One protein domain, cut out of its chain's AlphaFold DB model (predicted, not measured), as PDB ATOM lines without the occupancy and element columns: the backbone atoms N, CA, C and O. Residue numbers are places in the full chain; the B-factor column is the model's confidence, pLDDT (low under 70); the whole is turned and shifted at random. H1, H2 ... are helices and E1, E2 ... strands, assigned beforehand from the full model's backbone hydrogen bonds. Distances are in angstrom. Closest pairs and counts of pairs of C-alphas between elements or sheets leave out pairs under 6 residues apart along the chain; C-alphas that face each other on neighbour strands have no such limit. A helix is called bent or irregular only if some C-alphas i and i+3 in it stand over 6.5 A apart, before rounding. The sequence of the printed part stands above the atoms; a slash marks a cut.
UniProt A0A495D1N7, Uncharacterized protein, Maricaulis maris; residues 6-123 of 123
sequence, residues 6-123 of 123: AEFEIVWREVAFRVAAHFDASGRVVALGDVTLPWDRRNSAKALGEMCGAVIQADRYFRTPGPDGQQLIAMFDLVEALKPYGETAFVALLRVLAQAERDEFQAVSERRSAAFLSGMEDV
ATOM      1  N   ALA A   6      88.739 142.859 143.589       89.81
ATOM      2  CA  ALA A   6      89.188 142.028 144.696       89.81
ATOM      3  C   ALA A   6      90.352 141.151 144.246       89.81
ATOM      4  O   ALA A   6      90.410 140.725 143.093       89.81
ATOM      5  N   GLU A   7      91.280 140.908 145.163       91.88
ATOM      6  CA  GLU A   7      92.402 140.003 144.950       91.88
ATOM      7  C   GLU A   7      92.118 138.658 145.607       91.88
ATOM      8  O   GLU A   7      91.624 138.594 146.734       91.88
ATOM      9  N   PHE A   8      92.471 137.589 144.904       89.75
ATOM     10  CA  PHE A   8      92.290 136.219 145.360       89.75
ATOM     11  C   PHE A   8      93.616 135.495 145.381       89.75
ATOM     12  O   PHE A   8      94.398 135.597 144.436       89.75
ATOM     13  N   GLU A   9      93.840 134.723 146.439       90.62
ATOM     14  CA  GLU A   9      94.951 133.789 146.491       90.62
ATOM     15  C   GLU A   9      94.524 132.436 145.918       90.62
ATOM     16  O   GLU A   9      93.517 131.849 146.314       90.62
ATOM     17  N   ILE A  10      95.310 131.937 144.972       87.81
ATOM     18  CA  ILE A  10      95.136 130.637 144.343       87.81
ATOM     19  C   ILE A  10      96.392 129.841 144.651       87.81
ATOM     20  O   ILE A  10      97.477 130.194 144.198       87.81
ATOM     21  N   VAL A  11      96.255 128.753 145.401       86.44
ATOM     22  CA  VAL A  11      97.372 127.842 145.658       86.44
ATOM     23  C   VAL A  11      97.335 126.723 144.625       86.44
ATOM     24  O   VAL A  11      96.409 125.911 144.599       86.44
ATOM     25  N   TRP A  12      98.349 126.666 143.764       84.19
ATOM     26  CA  TRP A  12      98.507 125.622 142.755       84.19
ATOM     27  C   TRP A  12      99.890 124.990 142.846       84.19
ATOM     28  O   TRP A  12     100.897 125.680 142.730       84.19
ATOM     29  N   ARG A  13      99.939 123.664 143.046       83.31
ATOM     30  CA  ARG A  13     101.188 122.900 143.241       83.31
ATOM     31  C   ARG A  13     102.137 123.562 144.248       83.31
ATOM     32  O   ARG A  13     103.306 123.767 143.947       83.31
ATOM     33  N   GLU A  14     101.600 123.913 145.419       81.69
ATOM     34  CA  GLU A  14     102.339 124.549 146.528       81.69
ATOM     35  C   GLU A  14     102.837 125.978 146.235       81.69
ATOM     36  O   GLU A  14     103.533 126.578 147.049       81.69
ATOM     37  N   VAL A  15     102.434 126.561 145.104       82.81
ATOM     38  CA  VAL A  15     102.752 127.935 144.709       82.81
ATOM     39  C   VAL A  15     101.508 128.801 144.900       82.81
ATOM     40  O   VAL A  15     100.455 128.507 144.334       82.81
ATOM     41  N   ALA A  16     101.614 129.856 145.708       86.69
ATOM     42  CA  ALA A  16     100.533 130.812 145.940       86.69
ATOM     43  C   ALA A  16     100.592 131.957 144.918       86.69
ATOM     44  O   ALA A  16     101.581 132.687 144.846       86.69
ATOM     45  N   PHE A  17      99.529 132.113 144.136       87.50
ATOM     46  CA  PHE A  17      99.348 133.157 143.130       87.50
ATOM     47  C   PHE A  17      98.306 134.145 143.623       87.50
ATOM     48  O   PHE A  17      97.268 133.717 144.119       87.50
ATOM     49  N   ARG A  18      98.526 135.448 143.440       90.94
ATOM     50  CA  ARG A  18      97.473 136.442 143.683       90.94
ATOM     51  C   ARG A  18      96.959 136.976 142.366       90.94
ATOM     52  O   ARG A  18      97.756 137.423 141.547       90.94
ATOM     53  N   VAL A  19      95.649 136.911 142.169       90.06
ATOM     54  CA  VAL A  19      94.980 137.341 140.939       90.06
ATOM     55  C   VAL A  19      93.914 138.362 141.302       90.06
ATOM     56  O   VAL A  19      93.043 138.077 142.124       90.06
ATOM     57  N   ALA A  20      93.970 139.539 140.687       91.31
ATOM     58  CA  ALA A  20      92.887 140.507 140.777       91.31
ATOM     59  C   ALA A  20      91.730 140.106 139.847       91.31
ATOM     60  O   ALA A  20      91.958 139.698 138.707       91.31
ATOM     61  N   ALA A  21      90.487 140.259 140.299       90.81
ATOM     62  CA  ALA A  21      89.306 140.153 139.449       90.81
ATOM     63  C   ALA A  21      88.408 141.383 139.596       90.81
ATOM     64  O   ALA A  21      88.262 141.955 140.682       90.81
ATOM     65  N   HIS A  22      87.805 141.775 138.479       90.38
ATOM     66  CA  HIS A  22      86.866 142.881 138.388       90.38
ATOM     67  C   HIS A  22      85.443 142.342 138.351       90.38
ATOM     68  O   HIS A  22      85.135 141.466 137.540       90.38
ATOM     69  N   PHE A  23      84.583 142.915 139.186       88.12
ATOM     70  CA  PHE A  23      83.186 142.525 139.305       88.12
ATOM     71  C   PHE A  23      82.264 143.574 138.685       88.12
ATOM     72  O   PHE A  23      82.514 144.777 138.798       88.12
ATOM     73  N   ASP A  24      81.182 143.130 138.050       86.06
ATOM     74  CA  ASP A  24      80.078 144.003 137.660       86.06
ATOM     75  C   ASP A  24      79.149 144.333 138.847       86.06
ATOM     76  O   ASP A  24      79.314 143.841 139.964       86.06
ATOM     77  N   ALA A  25      78.132 145.167 138.609       83.19
ATOM     78  CA  ALA A  25      77.157 145.552 139.636       83.19
ATOM     79  C   ALA A  25      76.259 144.394 140.123       83.19
ATOM     80  O   ALA A  25      75.520 144.554 141.100       83.19
ATOM     81  N   SER A  26      76.284 143.256 139.428       81.50
ATOM     82  CA  SER A  26      75.581 142.038 139.820       81.50
ATOM     83  C   SER A  26      76.468 141.096 140.632       81.50
ATOM     84  O   SER A  26      75.925 140.166 141.207       81.50
ATOM     85  N   GLY A  27      77.780 141.330 140.714       82.69
ATOM     86  CA  GLY A  27      78.730 140.442 141.386       82.69
ATOM     87  C   GLY A  27      79.339 139.371 140.476       82.69
ATOM     88  O   GLY A  27      79.874 138.388 140.979       82.69
ATOM     89  N   ARG A  28      79.279 139.544 139.149       84.88
ATOM     90  CA  ARG A  28      79.922 138.645 138.176       84.88
ATOM     91  C   ARG A  28      81.329 139.107 137.840       84.88
ATOM     92  O   ARG A  28      81.542 140.305 137.657       84.88
ATOM     93  N   VAL A  29      82.258 138.171 137.682       86.56
ATOM     94  CA  VAL A  29      83.607 138.447 137.183       86.56
ATOM     95  C   VAL A  29      83.528 138.777 135.696       86.56
ATOM     96  O   VAL A  29      83.032 137.995 134.887       86.56
ATOM     97  N   VAL A  30      84.041 139.949 135.330       86.25
ATOM     98  CA  VAL A  30      84.009 140.463 133.949       86.25
ATOM     99  C   VAL A  30      85.391 140.723 133.360       86.25
ATOM    100  O   VAL A  30      85.514 140.954 132.160       86.25
ATOM    101  N   ALA A  31      86.438 140.688 134.180       87.19
ATOM    102  CA  ALA A  31      87.824 140.747 133.737       87.19
ATOM    103  C   ALA A  31      88.749 140.239 134.846       87.19
ATOM    104  O   ALA A  31      88.426 140.358 136.033       87.19
ATOM    105  N   LEU A  32      89.923 139.743 134.457       88.75
ATOM    106  CA  LEU A  32      91.034 139.545 135.382       88.75
ATOM    107  C   LEU A  32      92.028 140.703 135.242       88.75
ATOM    108  O   LEU A  32      92.169 141.305 134.174       88.75
ATOM    109  N   GLY A  33      92.661 141.043 136.358       83.25
ATOM    110  CA  GLY A  33      93.683 142.075 136.467       83.25
ATOM    111  C   GLY A  33      95.077 141.473 136.621       83.25
ATOM    112  O   GLY A  33      95.359 140.375 136.136       83.25
ATOM    113  N   ASP A  34      95.950 142.207 137.308       82.19
ATOM    114  CA  ASP A  34      97.339 141.802 137.499       82.19
ATOM    115  C   ASP A  34      97.463 140.490 138.287       82.19
ATOM    116  O   ASP A  34      96.681 140.185 139.195       82.19
ATOM    117  N   VAL A  35      98.493 139.718 137.934       81.44
ATOM    118  CA  VAL A  35      98.882 138.500 138.644       81.44
ATOM    119  C   VAL A  35     100.182 138.763 139.383       81.44
ATOM    120  O   VAL A  35     101.230 138.965 138.766       81.44
ATOM    121  N   THR A  36     100.135 138.706 140.709       83.25
ATOM    122  CA  THR A  36     101.345 138.733 141.530       83.25
ATOM    123  C   THR A  36     101.834 137.308 141.756       83.25
ATOM    124  O   THR A  36     101.109 136.448 142.264       83.25
ATOM    125  N   LEU A  37     103.085 137.068 141.365       79.94
ATOM    126  CA  LEU A  37     103.758 135.776 141.475       79.94
ATOM    127  C   LEU A  37     104.611 135.717 142.753       79.94
ATOM    128  O   LEU A  37     105.157 136.745 143.168       79.94
ATOM    129  N   PRO A  38     104.785 134.532 143.362       71.19
ATOM    130  CA  PRO A  38     105.670 134.387 144.508       71.19
ATOM    131  C   PRO A  38     107.136 134.554 144.090       71.19
ATOM    132  O   PRO A  38     107.544 134.200 142.981       71.19
ATOM    133  N   TRP A  39     107.935 135.123 144.994       64.62
ATOM    134  CA  TRP A  39     109.346 135.442 144.750       64.62
ATOM    135  C   TRP A  39     110.259 134.205 144.731       64.62
ATOM    136  O   TRP A  39     111.322 134.247 144.108       64.62
ATOM    137  N   ASP A  40     109.857 133.108 145.382       64.12
ATOM    138  CA  ASP A  40     110.628 131.864 145.386       64.12
ATOM    139  C   ASP A  40     110.252 130.985 144.185       64.12
ATOM    140  O   ASP A  40     109.090 130.649 143.964       64.12
ATOM    141  N   ARG A  41     111.259 130.655 143.371       60.75
ATOM    142  CA  ARG A  41     111.126 129.966 142.079       60.75
ATOM    143  C   ARG A  41     111.575 128.507 142.123       60.75
ATOM    144  O   ARG A  41     111.543 127.845 141.079       60.75
ATOM    145  N   ARG A  42     112.028 127.980 143.269       57.66
ATOM    146  CA  ARG A  42     112.508 126.588 143.347       57.66
ATOM    147  C   ARG A  42     111.365 125.629 142.986       57.66
ATOM    148  O   ARG A  42     110.312 125.630 143.604       57.66
ATOM    149  N   ASN A  43     111.549 124.868 141.902       56.81
ATOM    150  CA  ASN A  43     110.578 123.941 141.289       56.81
ATOM    151  C   ASN A  43     109.231 124.534 140.816       56.81
ATOM    152  O   ASN A  43     108.350 123.796 140.378       56.81
ATOM    153  N   SER A  44     109.090 125.861 140.797       72.00
ATOM    154  CA  SER A  44     107.819 126.541 140.510       72.00
ATOM    155  C   SER A  44     107.602 126.865 139.025       72.00
ATOM    156  O   SER A  44     106.502 127.237 138.640       72.00
ATOM    157  N   ALA A  45     108.613 126.715 138.160       77.56
ATOM    158  CA  ALA A  45     108.563 127.173 136.762       77.56
ATOM    159  C   ALA A  45     107.393 126.584 135.954       77.56
ATOM    160  O   ALA A  45     106.739 127.301 135.197       77.56
ATOM    161  N   LYS A  46     107.094 125.295 136.158       79.62
ATOM    162  CA  LYS A  46     105.941 124.648 135.529       79.62
ATOM    163  C   LYS A  46     104.642 125.251 136.062       79.62
ATOM    164  O   LYS A  46     103.866 125.755 135.272       79.62
ATOM    165  N   ALA A  47     104.445 125.291 137.382       81.19
ATOM    166  CA  ALA A  47     103.247 125.873 137.993       81.19
ATOM    167  C   ALA A  47     103.013 127.336 137.569       81.19
ATOM    168  O   ALA A  47     101.878 127.714 137.294       81.19
ATOM    169  N   LEU A  48     104.084 128.130 137.460       83.12
ATOM    170  CA  LEU A  48     104.043 129.506 136.966       83.12
ATOM    171  C   LEU A  48     103.545 129.565 135.516       83.12
ATOM    172  O   LEU A  48     102.613 130.306 135.228       83.12
ATOM    173  N   GLY A  49     104.124 128.767 134.612       82.19
ATOM    174  CA  GLY A  49     103.683 128.715 133.214       82.19
ATOM    175  C   GLY A  49     102.237 128.235 133.068       82.19
ATOM    176  O   GLY A  49     101.465 128.827 132.316       82.19
ATOM    177  N   GLU A  50     101.864 127.206 133.829       85.75
ATOM    178  CA  GLU A  50     100.515 126.639 133.841       85.75
ATOM    179  C   GLU A  50      99.464 127.667 134.307       85.75
ATOM    180  O   GLU A  50      98.459 127.895 133.631       85.75
ATOM    181  N   MET A  51      99.719 128.347 135.431       85.75
ATOM    182  CA  MET A  51      98.796 129.336 135.994       85.75
ATOM    183  C   MET A  51      98.738 130.628 135.173       85.75
ATOM    184  O   MET A  51      97.652 131.154 134.940       85.75
ATOM    185  N   CYS A  52      99.874 131.134 134.679       84.88
ATOM    186  CA  CYS A  52      99.880 132.299 133.790       84.88
ATOM    187  C   CYS A  52      99.079 132.020 132.510       84.88
ATOM    188  O   CYS A  52      98.291 132.864 132.086       84.88
ATOM    189  N   GLY A  53      99.232 130.825 131.924       83.19
ATOM    190  CA  GLY A  53      98.419 130.382 130.791       83.19
ATOM    191  C   GLY A  53      96.928 130.375 131.133       83.19
ATOM    192  O   GLY A  53      96.131 130.954 130.398       83.19
ATOM    193  N   ALA A  54      96.558 129.801 132.280       85.94
ATOM    194  CA  ALA A  54      95.176 129.773 132.754       85.94
ATOM    195  C   ALA A  54      94.559 131.171 132.923       85.94
ATOM    196  O   ALA A  54      93.445 131.400 132.450       85.94
ATOM    197  N   VAL A  55      95.278 132.115 133.540       87.38
ATOM    198  CA  VAL A  55      94.790 133.492 133.732       87.38
ATOM    199  C   VAL A  55      94.594 134.209 132.397       87.38
ATOM    200  O   VAL A  55      93.552 134.825 132.190       87.38
ATOM    201  N   ILE A  56      95.545 134.088 131.465       85.06
ATOM    202  CA  ILE A  56      95.436 134.714 130.137       85.06
ATOM    203  C   ILE A  56      94.195 134.207 129.399       85.06
ATOM    204  O   ILE A  56      93.479 134.996 128.781       85.06
ATOM    205  N   GLN A  57      93.927 132.901 129.448       83.44
ATOM    206  CA  GLN A  57      92.760 132.348 128.766       83.44
ATOM    207  C   GLN A  57      91.446 132.717 129.463       83.44
ATOM    208  O   GLN A  57      90.470 133.020 128.779       83.44
ATOM    209  N   ALA A  58      91.421 132.757 130.799       82.50
ATOM    210  CA  ALA A  58      90.265 133.229 131.554       82.50
ATOM    211  C   ALA A  58      89.935 134.697 131.229       82.50
ATOM    212  O   ALA A  58      88.790 135.016 130.924       82.50
ATOM    213  N   ASP A  59      90.932 135.586 131.210       84.56
ATOM    214  CA  ASP A  59      90.720 136.996 130.865       84.56
ATOM    215  C   ASP A  59      90.195 137.165 129.431       84.56
ATOM    216  O   ASP A  59      89.249 137.917 129.192       84.56
ATOM    217  N   ARG A  60      90.734 136.398 128.474       79.81
ATOM    218  CA  ARG A  60      90.203 136.364 127.103       79.81
ATOM    219  C   ARG A  60      88.758 135.881 127.064       79.81
ATOM    220  O   ARG A  60      87.954 136.482 126.355       79.81
ATOM    221  N   TYR A  61      88.419 134.837 127.816       79.50
ATOM    222  CA  TYR A  61      87.048 134.338 127.908       79.50
ATOM    223  C   TYR A  61      86.094 135.437 128.399       79.50
ATOM    224  O   TYR A  61      85.055 135.664 127.783       79.50
ATOM    225  N   PHE A  62      86.481 136.189 129.433       78.50
ATOM    226  CA  PHE A  62      85.657 137.281 129.956       78.50
ATOM    227  C   PHE A  62      85.509 138.457 128.983       78.50
ATOM    228  O   PHE A  62      84.436 139.056 128.914       78.50
ATOM    229  N   ARG A  63      86.553 138.773 128.207       75.88
ATOM    230  CA  ARG A  63      86.601 139.963 127.343       75.88
ATOM    231  C   ARG A  63      86.138 139.753 125.904       75.88
ATOM    232  O   ARG A  63      86.022 140.749 125.196       75.88
ATOM    233  N   THR A  64      85.912 138.523 125.437       70.44
ATOM    234  CA  THR A  64      85.603 138.271 124.016       70.44
ATOM    235  C   THR A  64      84.085 138.215 123.769       70.44
ATOM    236  O   THR A  64      83.441 137.253 124.200       70.44
ATOM    237  N   PRO A  65      83.495 139.205 123.065       62.31
ATOM    238  CA  PRO A  65      82.060 139.257 122.787       62.31
ATOM    239  C   PRO A  65      81.722 138.483 121.512       62.31
ATOM    240  O   PRO A  65      82.268 138.782 120.455       62.31
ATOM    241  N   GLY A  66      80.830 137.500 121.587       61.00
ATOM    242  CA  GLY A  66      80.532 136.626 120.456       61.00
ATOM    243  C   GLY A  66      79.501 137.078 119.449       61.00
ATOM    244  O   GLY A  66      78.914 138.147 119.607       61.00
ATOM    245  N   PRO A  67      79.311 136.270 118.386       52.19
ATOM    246  CA  PRO A  67      78.542 136.657 117.202       52.19
ATOM    247  C   PRO A  67      77.098 137.048 117.528       52.19
ATOM    248  O   PRO A  67      76.570 137.980 116.933       52.19
ATOM    249  N   ASP A  68      76.511 136.395 118.536       65.94
ATOM    250  CA  ASP A  68      75.159 136.658 119.049       65.94
ATOM    251  C   ASP A  68      75.171 137.447 120.378       65.94
ATOM    252  O   ASP A  68      74.189 137.461 121.120       65.94
ATOM    253  N   GLY A  69      76.312 138.036 120.753       57.97
ATOM    254  CA  GLY A  69      76.552 138.615 122.080       57.97
ATOM    255  C   GLY A  69      76.884 137.596 123.186       57.97
ATOM    256  O   GLY A  69      77.045 137.986 124.339       57.97
ATOM    257  N   GLN A  70      77.004 136.303 122.861       51.88
ATOM    258  CA  GLN A  70      77.408 135.218 123.782       51.88
ATOM    259  C   GLN A  70      78.942 135.147 123.944       51.88
ATOM    260  O   GLN A  70      79.653 135.526 123.027       51.88
ATOM    261  N   GLN A  71      79.497 134.664 125.063       56.50
ATOM    262  CA  GLN A  71      80.965 134.581 125.262       56.50
ATOM    263  C   GLN A  71      81.663 133.662 124.234       56.50
ATOM    264  O   GLN A  71      81.217 132.543 123.994       56.50
ATOM    265  N   LEU A  72      82.762 134.139 123.629       59.03
ATOM    266  CA  LEU A  72      83.290 133.633 122.344       59.03
ATOM    267  C   LEU A  72      84.355 132.529 122.395       59.03
ATOM    268  O   LEU A  72      84.797 132.082 121.342       59.03
ATOM    269  N   ILE A  73      84.810 132.079 123.560       63.53
ATOM    270  CA  ILE A  73      85.695 130.907 123.605       63.53
ATOM    271  C   ILE A  73      84.822 129.724 123.997       63.53
ATOM    272  O   ILE A  73      84.361 129.644 125.138       63.53
ATOM    273  N   ALA A  74      84.561 128.813 123.054       66.25
ATOM    274  CA  ALA A  74      83.887 127.573 123.400       66.25
ATOM    275  C   ALA A  74      84.736 126.859 124.457       66.25
ATOM    276  O   ALA A  74      85.963 126.826 124.360       66.25
ATOM    277  N   MET A  75      84.102 126.267 125.472       65.12
ATOM    278  CA  MET A  75      84.816 125.549 126.540       65.12
ATOM    279  C   MET A  75      85.814 124.518 125.977       65.12
ATOM    280  O   MET A  75      86.857 124.266 126.568       65.12
ATOM    281  N   PHE A  76      85.523 123.962 124.799       67.94
ATOM    282  CA  PHE A  76      86.429 123.091 124.059       67.94
ATOM    283  C   PHE A  76      87.721 123.788 123.587       67.94
ATOM    284  O   PHE A  76      88.811 123.263 123.808       67.94
ATOM    285  N   ASP A  77      87.626 124.987 123.006       69.81
ATOM    286  CA  ASP A  77      88.788 125.773 122.558       69.81
ATOM    287  C   ASP A  77      89.675 126.180 123.740       69.81
ATOM    288  O   ASP A  77      90.902 126.216 123.646       69.81
ATOM    289  N   LEU A  78      89.039 126.440 124.885       67.69
ATOM    290  CA  LEU A  78      89.715 126.719 126.143       67.69
ATOM    291  C   LEU A  78      90.523 125.511 126.620       67.69
ATOM    292  O   LEU A  78      91.692 125.655 126.968       67.69
ATOM    293  N   VAL A  79      89.938 124.312 126.580       68.50
ATOM    294  CA  VAL A  79      90.630 123.063 126.934       68.50
ATOM    295  C   VAL A  79      91.834 122.817 126.020       68.50
ATOM    296  O   VAL A  79      92.924 122.541 126.521       68.50
ATOM    297  N   GLU A  80      91.696 122.992 124.704       70.88
ATOM    298  CA  GLU A  80      92.825 122.844 123.771       70.88
ATOM    299  C   GLU A  80      93.928 123.889 124.020       70.88
ATOM    300  O   GLU A  80      95.114 123.553 123.988       70.88
ATOM    301  N   ALA A  81      93.571 125.130 124.370       65.94
ATOM    302  CA  ALA A  81      94.539 126.166 124.733       65.94
ATOM    303  C   ALA A  81      95.278 125.879 126.051       65.94
ATOM    304  O   ALA A  81      96.404 126.343 126.231       65.94
ATOM    305  N   LEU A  82      94.662 125.125 126.965       66.69
ATOM    306  CA  LEU A  82      95.205 124.775 128.283       66.69
ATOM    307  C   LEU A  82      96.005 123.474 128.283       66.69
ATOM    308  O   LEU A  82      96.830 123.263 129.168       66.69
ATOM    309  N   LYS A  83      95.812 122.616 127.283       69.69
ATOM    310  CA  LYS A  83      96.500 121.329 127.124       69.69
ATOM    311  C   LYS A  83      98.035 121.416 127.237       69.69
ATOM    312  O   LYS A  83      98.608 120.580 127.935       69.69
ATOM    313  N   PRO A  84      98.727 122.431 126.673       68.62
ATOM    314  CA  PRO A  84     100.177 122.602 126.853       68.62
ATOM    315  C   PRO A  84     100.585 123.006 128.282       68.62
ATOM    316  O   PRO A  84     101.748 122.882 128.661       68.62
ATOM    317  N   TYR A  85      99.623 123.497 129.063       64.25
ATOM    318  CA  TYR A  85      99.774 124.150 130.362       64.25
ATOM    319  C   TYR A  85      99.078 123.368 131.491       64.25
ATOM    320  O   TYR A  85      98.924 123.886 132.589       64.25
ATOM    321  N   GLY A  86      98.655 122.125 131.249       66.69
ATOM    322  CA  GLY A  86      97.946 121.306 132.231       66.69
ATOM    323  C   GLY A  86      96.504 121.766 132.494       66.69
ATOM    324  O   GLY A  86      96.232 122.894 132.890       66.69
ATOM    325  N   GLU A  87      95.552 120.843 132.356       67.31
ATOM    326  CA  GLU A  87      94.109 121.138 132.427       67.31
ATOM    327  C   GLU A  87      93.625 121.620 133.810       67.31
ATOM    328  O   GLU A  87      92.555 122.207 133.945       67.31
ATOM    329  N   THR A  88      94.406 121.390 134.864       79.88
ATOM    330  CA  THR A  88      93.944 121.528 136.253       79.88
ATOM    331  C   THR A  88      94.241 122.884 136.898       79.88
ATOM    332  O   THR A  88      93.537 123.258 137.837       79.88
ATOM    333  N   ALA A  89      95.188 123.670 136.367       80.50
ATOM    334  CA  ALA A  89      95.459 125.033 136.846       80.50
ATOM    335  C   ALA A  89      94.278 125.976 136.562       80.50
ATOM    336  O   ALA A  89      93.858 126.751 137.421       80.50
ATOM    337  N   PHE A  90      93.676 125.845 135.378       82.38
ATOM    338  CA  PHE A  90      92.481 126.596 135.006       82.38
ATOM    339  C   PHE A  90      91.265 126.224 135.852       82.38
ATOM    340  O   PHE A  90      90.524 127.100 136.289       82.38
ATOM    341  N   VAL A  91      91.093 124.938 136.170       83.69
ATOM    342  CA  VAL A  91      90.039 124.497 137.093       83.69
ATOM    343  C   VAL A  91      90.248 125.087 138.491       83.69
ATOM    344  O   VAL A  91      89.274 125.491 139.125       83.69
ATOM    345  N   ALA A  92      91.491 125.164 138.978       86.56
ATOM    346  CA  ALA A  92      91.795 125.801 140.260       86.56
ATOM    347  C   ALA A  92      91.410 127.291 140.258       86.56
ATOM    348  O   ALA A  92      90.727 127.740 141.177       86.56
ATOM    349  N   LEU A  93      91.758 128.021 139.192       86.81
ATOM    350  CA  LEU A  93      91.348 129.412 138.989       86.81
ATOM    351  C   LEU A  93      89.820 129.561 138.959       86.81
ATOM    352  O   LEU A  93      89.269 130.350 139.722       86.81
ATOM    353  N   LEU A  94      89.119 128.766 138.143       85.81
ATOM    354  CA  LEU A  94      87.658 128.828 138.038       85.81
ATOM    355  C   LEU A  94      86.955 128.556 139.368       85.81
ATOM    356  O   LEU A  94      85.953 129.199 139.664       85.81
ATOM    357  N   ARG A  95      87.461 127.626 140.185       88.56
ATOM    358  CA  ARG A  95      86.887 127.347 141.510       88.56
ATOM    359  C   ARG A  95      86.974 128.558 142.432       88.56
ATOM    360  O   ARG A  95      85.994 128.865 143.103       88.56
ATOM    361  N   VAL A  96      88.122 129.234 142.447       90.25
ATOM    362  CA  VAL A  96      88.329 130.432 143.271       90.25
ATOM    363  C   VAL A  96      87.442 131.579 142.790       90.25
ATOM    364  O   VAL A  96      86.757 132.192 143.603       90.25
ATOM    365  N   LEU A  97      87.366 131.812 141.477       87.56
ATOM    366  CA  LEU A  97      86.495 132.847 140.912       87.56
ATOM    367  C   LEU A  97      85.008 132.552 141.155       87.56
ATOM    368  O   LEU A  97      84.272 133.446 141.550       87.56
ATOM    369  N   ALA A  98      84.569 131.302 140.995       87.44
ATOM    370  CA  ALA A  98      83.181 130.917 141.256       87.44
ATOM    371  C   ALA A  98      82.796 131.082 142.735       87.44
ATOM    372  O   ALA A  98      81.653 131.422 143.040       87.44
ATOM    373  N   GLN A  99      83.730 130.839 143.661       89.75
ATOM    374  CA  GLN A  99      83.508 131.134 145.074       89.75
ATOM    375  C   GLN A  99      83.407 132.645 145.305       89.75
ATOM    376  O   GLN A  99      82.459 133.098 145.936       89.75
ATOM    377  N   ALA A 100      84.323 133.419 144.723       87.19
ATOM    378  CA  ALA A 100      84.325 134.871 144.837       87.19
ATOM    379  C   ALA A 100      83.040 135.521 144.307       87.19
ATOM    380  O   ALA A 100      82.499 136.421 144.944       87.19
ATOM    381  N   GLU A 101      82.525 135.052 143.168       88.31
ATOM    382  CA  GLU A 101      81.235 135.505 142.645       88.31
ATOM    383  C   GLU A 101      80.111 135.224 143.639       88.31
ATOM    384  O   GLU A 101      79.324 136.118 143.930       88.31
ATOM    385  N   ARG A 102      80.032 134.007 144.197       87.38
ATOM    386  CA  ARG A 102      78.995 133.657 145.185       87.38
ATOM    387  C   ARG A 102      79.038 134.570 146.406       87.38
ATOM    388  O   ARG A 102      77.982 135.031 146.835       87.38
ATOM    389  N   ASP A 103      80.231 134.837 146.926       87.94
ATOM    390  CA  ASP A 103      80.422 135.708 148.085       87.94
ATOM    391  C   ASP A 103      80.002 137.152 147.758       87.94
ATOM    392  O   ASP A 103      79.298 137.795 148.539       87.94
ATOM    393  N   GLU A 104      80.347 137.655 146.567       87.94
ATOM    394  CA  GLU A 104      79.927 138.989 146.131       87.94
ATOM    395  C   GLU A 104      78.415 139.062 145.883       87.94
ATOM    396  O   GLU A 104      77.785 140.038 146.284       87.94
ATOM    397  N   PHE A 105      77.804 138.029 145.294       86.00
ATOM    398  CA  PHE A 105      76.351 137.935 145.131       86.00
ATOM    399  C   PHE A 105      75.630 138.035 146.481       86.00
ATOM    400  O   PHE A 105      74.663 138.794 146.604       86.00
ATOM    401  N   GLN A 106      76.108 137.312 147.500       87.56
ATOM    402  CA  GLN A 106      75.564 137.388 148.859       87.56
ATOM    403  C   GLN A 106      75.731 138.797 149.442       87.56
ATOM    404  O   GLN A 106      74.746 139.406 149.861       87.56
ATOM    405  N   ALA A 107      76.929 139.378 149.353       86.25
ATOM    406  CA  ALA A 107      77.203 140.721 149.862       86.25
ATOM    407  C   ALA A 107      76.400 141.824 149.141       86.25
ATOM    408  O   ALA A 107      76.022 142.835 149.737       86.25
ATOM    409  N   VAL A 108      76.152 141.691 147.834       85.31
ATOM    410  CA  VAL A 108      75.271 142.598 147.078       85.31
ATOM    411  C   VAL A 108      73.823 142.446 147.545       85.31
ATOM    412  O   VAL A 108      73.142 143.457 147.725       85.31
ATOM    413  N   SER A 109      73.358 141.214 147.766       85.56
ATOM    414  CA  SER A 109      72.009 140.948 148.274       85.56
ATOM    415  C   SER A 109      71.797 141.583 149.650       85.56
ATOM    416  O   SER A 109      70.838 142.328 149.836       85.56
ATOM    417  N   GLU A 110      72.722 141.368 150.585       87.38
ATOM    418  CA  GLU A 110      72.656 141.921 151.942       87.38
ATOM    419  C   GLU A 110      72.640 143.453 151.945       87.38
ATOM    420  O   GLU A 110      71.805 144.062 152.614       87.38
ATOM    421  N   ARG A 111      73.497 144.092 151.134       84.69
ATOM    422  CA  ARG A 111      73.515 145.559 150.985       84.69
ATOM    423  C   ARG A 111      72.186 146.107 150.469       84.69
ATOM    424  O   ARG A 111      71.734 147.145 150.947       84.69
ATOM    425  N   ARG A 112      71.545 145.420 149.516       84.19
ATOM    426  CA  ARG A 112      70.223 145.818 148.997       84.19
ATOM    427  C   ARG A 112      69.137 145.677 150.059       84.19
ATOM    428  O   ARG A 112      68.328 146.587 150.208       84.19
ATOM    429  N   SER A 113      69.138 144.575 150.806       85.06
ATOM    430  CA  SER A 113      68.187 144.351 151.897       85.06
ATOM    431  C   SER A 113      68.336 145.389 153.012       85.06
ATOM    432  O   SER A 113      67.335 145.942 153.456       85.06
ATOM    433  N   ALA A 114      69.565 145.712 153.422       84.44
ATOM    434  CA  ALA A 114      69.823 146.728 154.442       84.44
ATOM    435  C   ALA A 114      69.388 148.135 153.993       84.44
ATOM    436  O   ALA A 114      68.751 148.854 154.759       84.44
ATOM    437  N   ALA A 115      69.671 148.510 152.740       82.31
ATOM    438  CA  ALA A 115      69.239 149.794 152.185       82.31
ATOM    439  C   ALA A 115      67.708 149.919 152.117       82.31
ATOM    440  O   ALA A 115      67.165 150.987 152.385       82.31
ATOM    441  N   PHE A 116      67.010 148.826 151.792       82.56
ATOM    442  CA  PHE A 116      65.548 148.792 151.786       82.56
ATOM    443  C   PHE A 116      64.962 148.998 153.188       82.56
ATOM    444  O   PHE A 116      64.046 149.798 153.349       82.56
ATOM    445  N   LEU A 117      65.511 148.318 154.200       80.62
ATOM    446  CA  LEU A 117      65.056 148.455 155.588       80.62
ATOM    447  C   LEU A 117      65.317 149.864 156.140       80.62
ATOM    448  O   LEU A 117      64.411 150.460 156.708       80.62
ATOM    449  N   SER A 118      66.502 150.430 155.893       75.38
ATOM    450  CA  SER A 118      66.824 151.806 156.304       75.38
ATOM    451  C   SER A 118      65.900 152.840 155.652       75.38
ATOM    452  O   SER A 118      65.488 153.784 156.311       75.38
ATOM    453  N   GLY A 119      65.523 152.654 154.382       72.12
ATOM    454  CA  GLY A 119      64.590 153.554 153.697       72.12
ATOM    455  C   GLY A 119      63.137 153.458 154.181       72.12
ATOM    456  O   GLY A 119      62.346 154.341 153.869       72.12
ATOM    457  N   MET A 120      62.775 152.404 154.920       68.44
ATOM    458  CA  MET A 120      61.462 152.276 155.564       68.44
ATOM    459  C   MET A 120      61.407 152.936 156.947       68.44
ATOM    460  O   MET A 120      60.316 153.261 157.396       68.44
ATOM    461  N   GLU A 121      62.546 153.110 157.623       63.62
ATOM    462  CA  GLU A 121      62.614 153.763 158.941       63.62
ATOM    463  C   GLU A 121      62.576 155.300 158.844       63.62
ATOM    464  O   GLU A 121      62.214 155.963 159.814       63.62
ATOM    465  N   ASP A 122      62.892 155.858 157.670       57.44
ATOM    466  CA  ASP A 122      62.883 157.302 157.382       57.44
ATOM    467  C   ASP A 122      61.519 157.840 156.861       57.44
ATOM    468  O   ASP A 122      61.440 158.997 156.432       57.44
ATOM    469  N   VAL A 123      60.447 157.029 156.878       53.03
ATOM    470  CA  VAL A 123      59.069 157.382 156.445       53.03
ATOM    471  C   VAL A 123      58.089 157.289 157.609       53.03
ATOM    472  O   VAL A 123      57.277 158.232 157.757       53.03
TER     473      VAL A 123
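AT A GLANCE: This is residues 6 to 123 of the 123 residues of an uncharacterized protein of Maricaulis maris (UniProt A0A495D1N7). A small, strongly twisted sheet of three strands is covered on one face by two helices, H1 and the first part of the long H3, while its other face is bare; the last part of H3, residues 110 to 121, sticks out from this body as a long arm. H2 packs on H1, away from the sheet. The printed part has 118 residues, with the named elements E1, E2, E3, H1, H2 and H3 in that order; the sheet runs E1, E2, E3, all antiparallel, and the class is mixed, helices and strands. The whole is loose, with a radius of gyration of the C-alphas of 17.5 A, and spans 62 by 40 by 19 A, the arm adding to the length.

IN THESE COORDINATES: E1, residues 6 to 12, begins with C-alpha 6 at (89.188, 142.028, 144.696). E2, residues 15 to 23, is 25.0 A long, and E3, residues 29 to 36, is 18.3 A. H1, residues 45 to 63, is 27.1 A long and begins with C-alpha 45 at (108.563, 127.173, 136.762). H2, residues 75 to 85, is irregular, but only just: C-alphas 81 and 84 are 7.0 A apart. H3, residues 87 to 121, is 52.5 A long and ends with C-alpha 121 at (62.614, 153.763, 158.941).

HOW THE PARTS SIT: E1, E2 and E3 form a meander, each strand the antiparallel neighbour of the one before, through two hairpins. N 8 and O 19 of E1 and E2 are 2.9 A apart, within hydrogen-bond range, as are N 33 and O 20 of E3 and E2 at 2.8 A. H1 and H3 are on the same face of the sheet, in two layers, helices on one face of a sheet. H1 lies over E2 and E3 at a height over the sheet of 8.8 A and runs along the strands, at 6 degrees to E2 on the local plane; its closest C-alphas to E3 are those of Leu 32 and Asp 59, 5.2 A. The closest C-alphas of E1 and H3 are those of Ile 10 and Leu 93, 6.7 A. H3 touches H1 with residues 89 to 93 alone, closest at the C-alphas of Ala 54 and Phe 90, 4.7 A, at a steep tilt of 48 degrees, the same way. H1 and H2 form a helical hairpin and touch, H1 with residues 49 to 57 alone, at a shallow tilt of 22 degrees, opposite ways; their closest C-alphas are those of Glu 50 and Tyr 85, 4.3 A. H2 is not on the sheet. Every O i to N i+4 pair is within hydrogen-bond range in H1, 5 of 7 in H2 and 30 of 31 in H3.

THE WHOLE: The C-alphas farthest apart are those of Asn 43 and Val 123, 63.3 A. The printed part has no cut, and the link from H1 to H2 is long. Mean pLDDT of the printed part is 78.6; it is under 70 at residues 39 to 43, 65 to 79, 81 to 87 and 120 to 123.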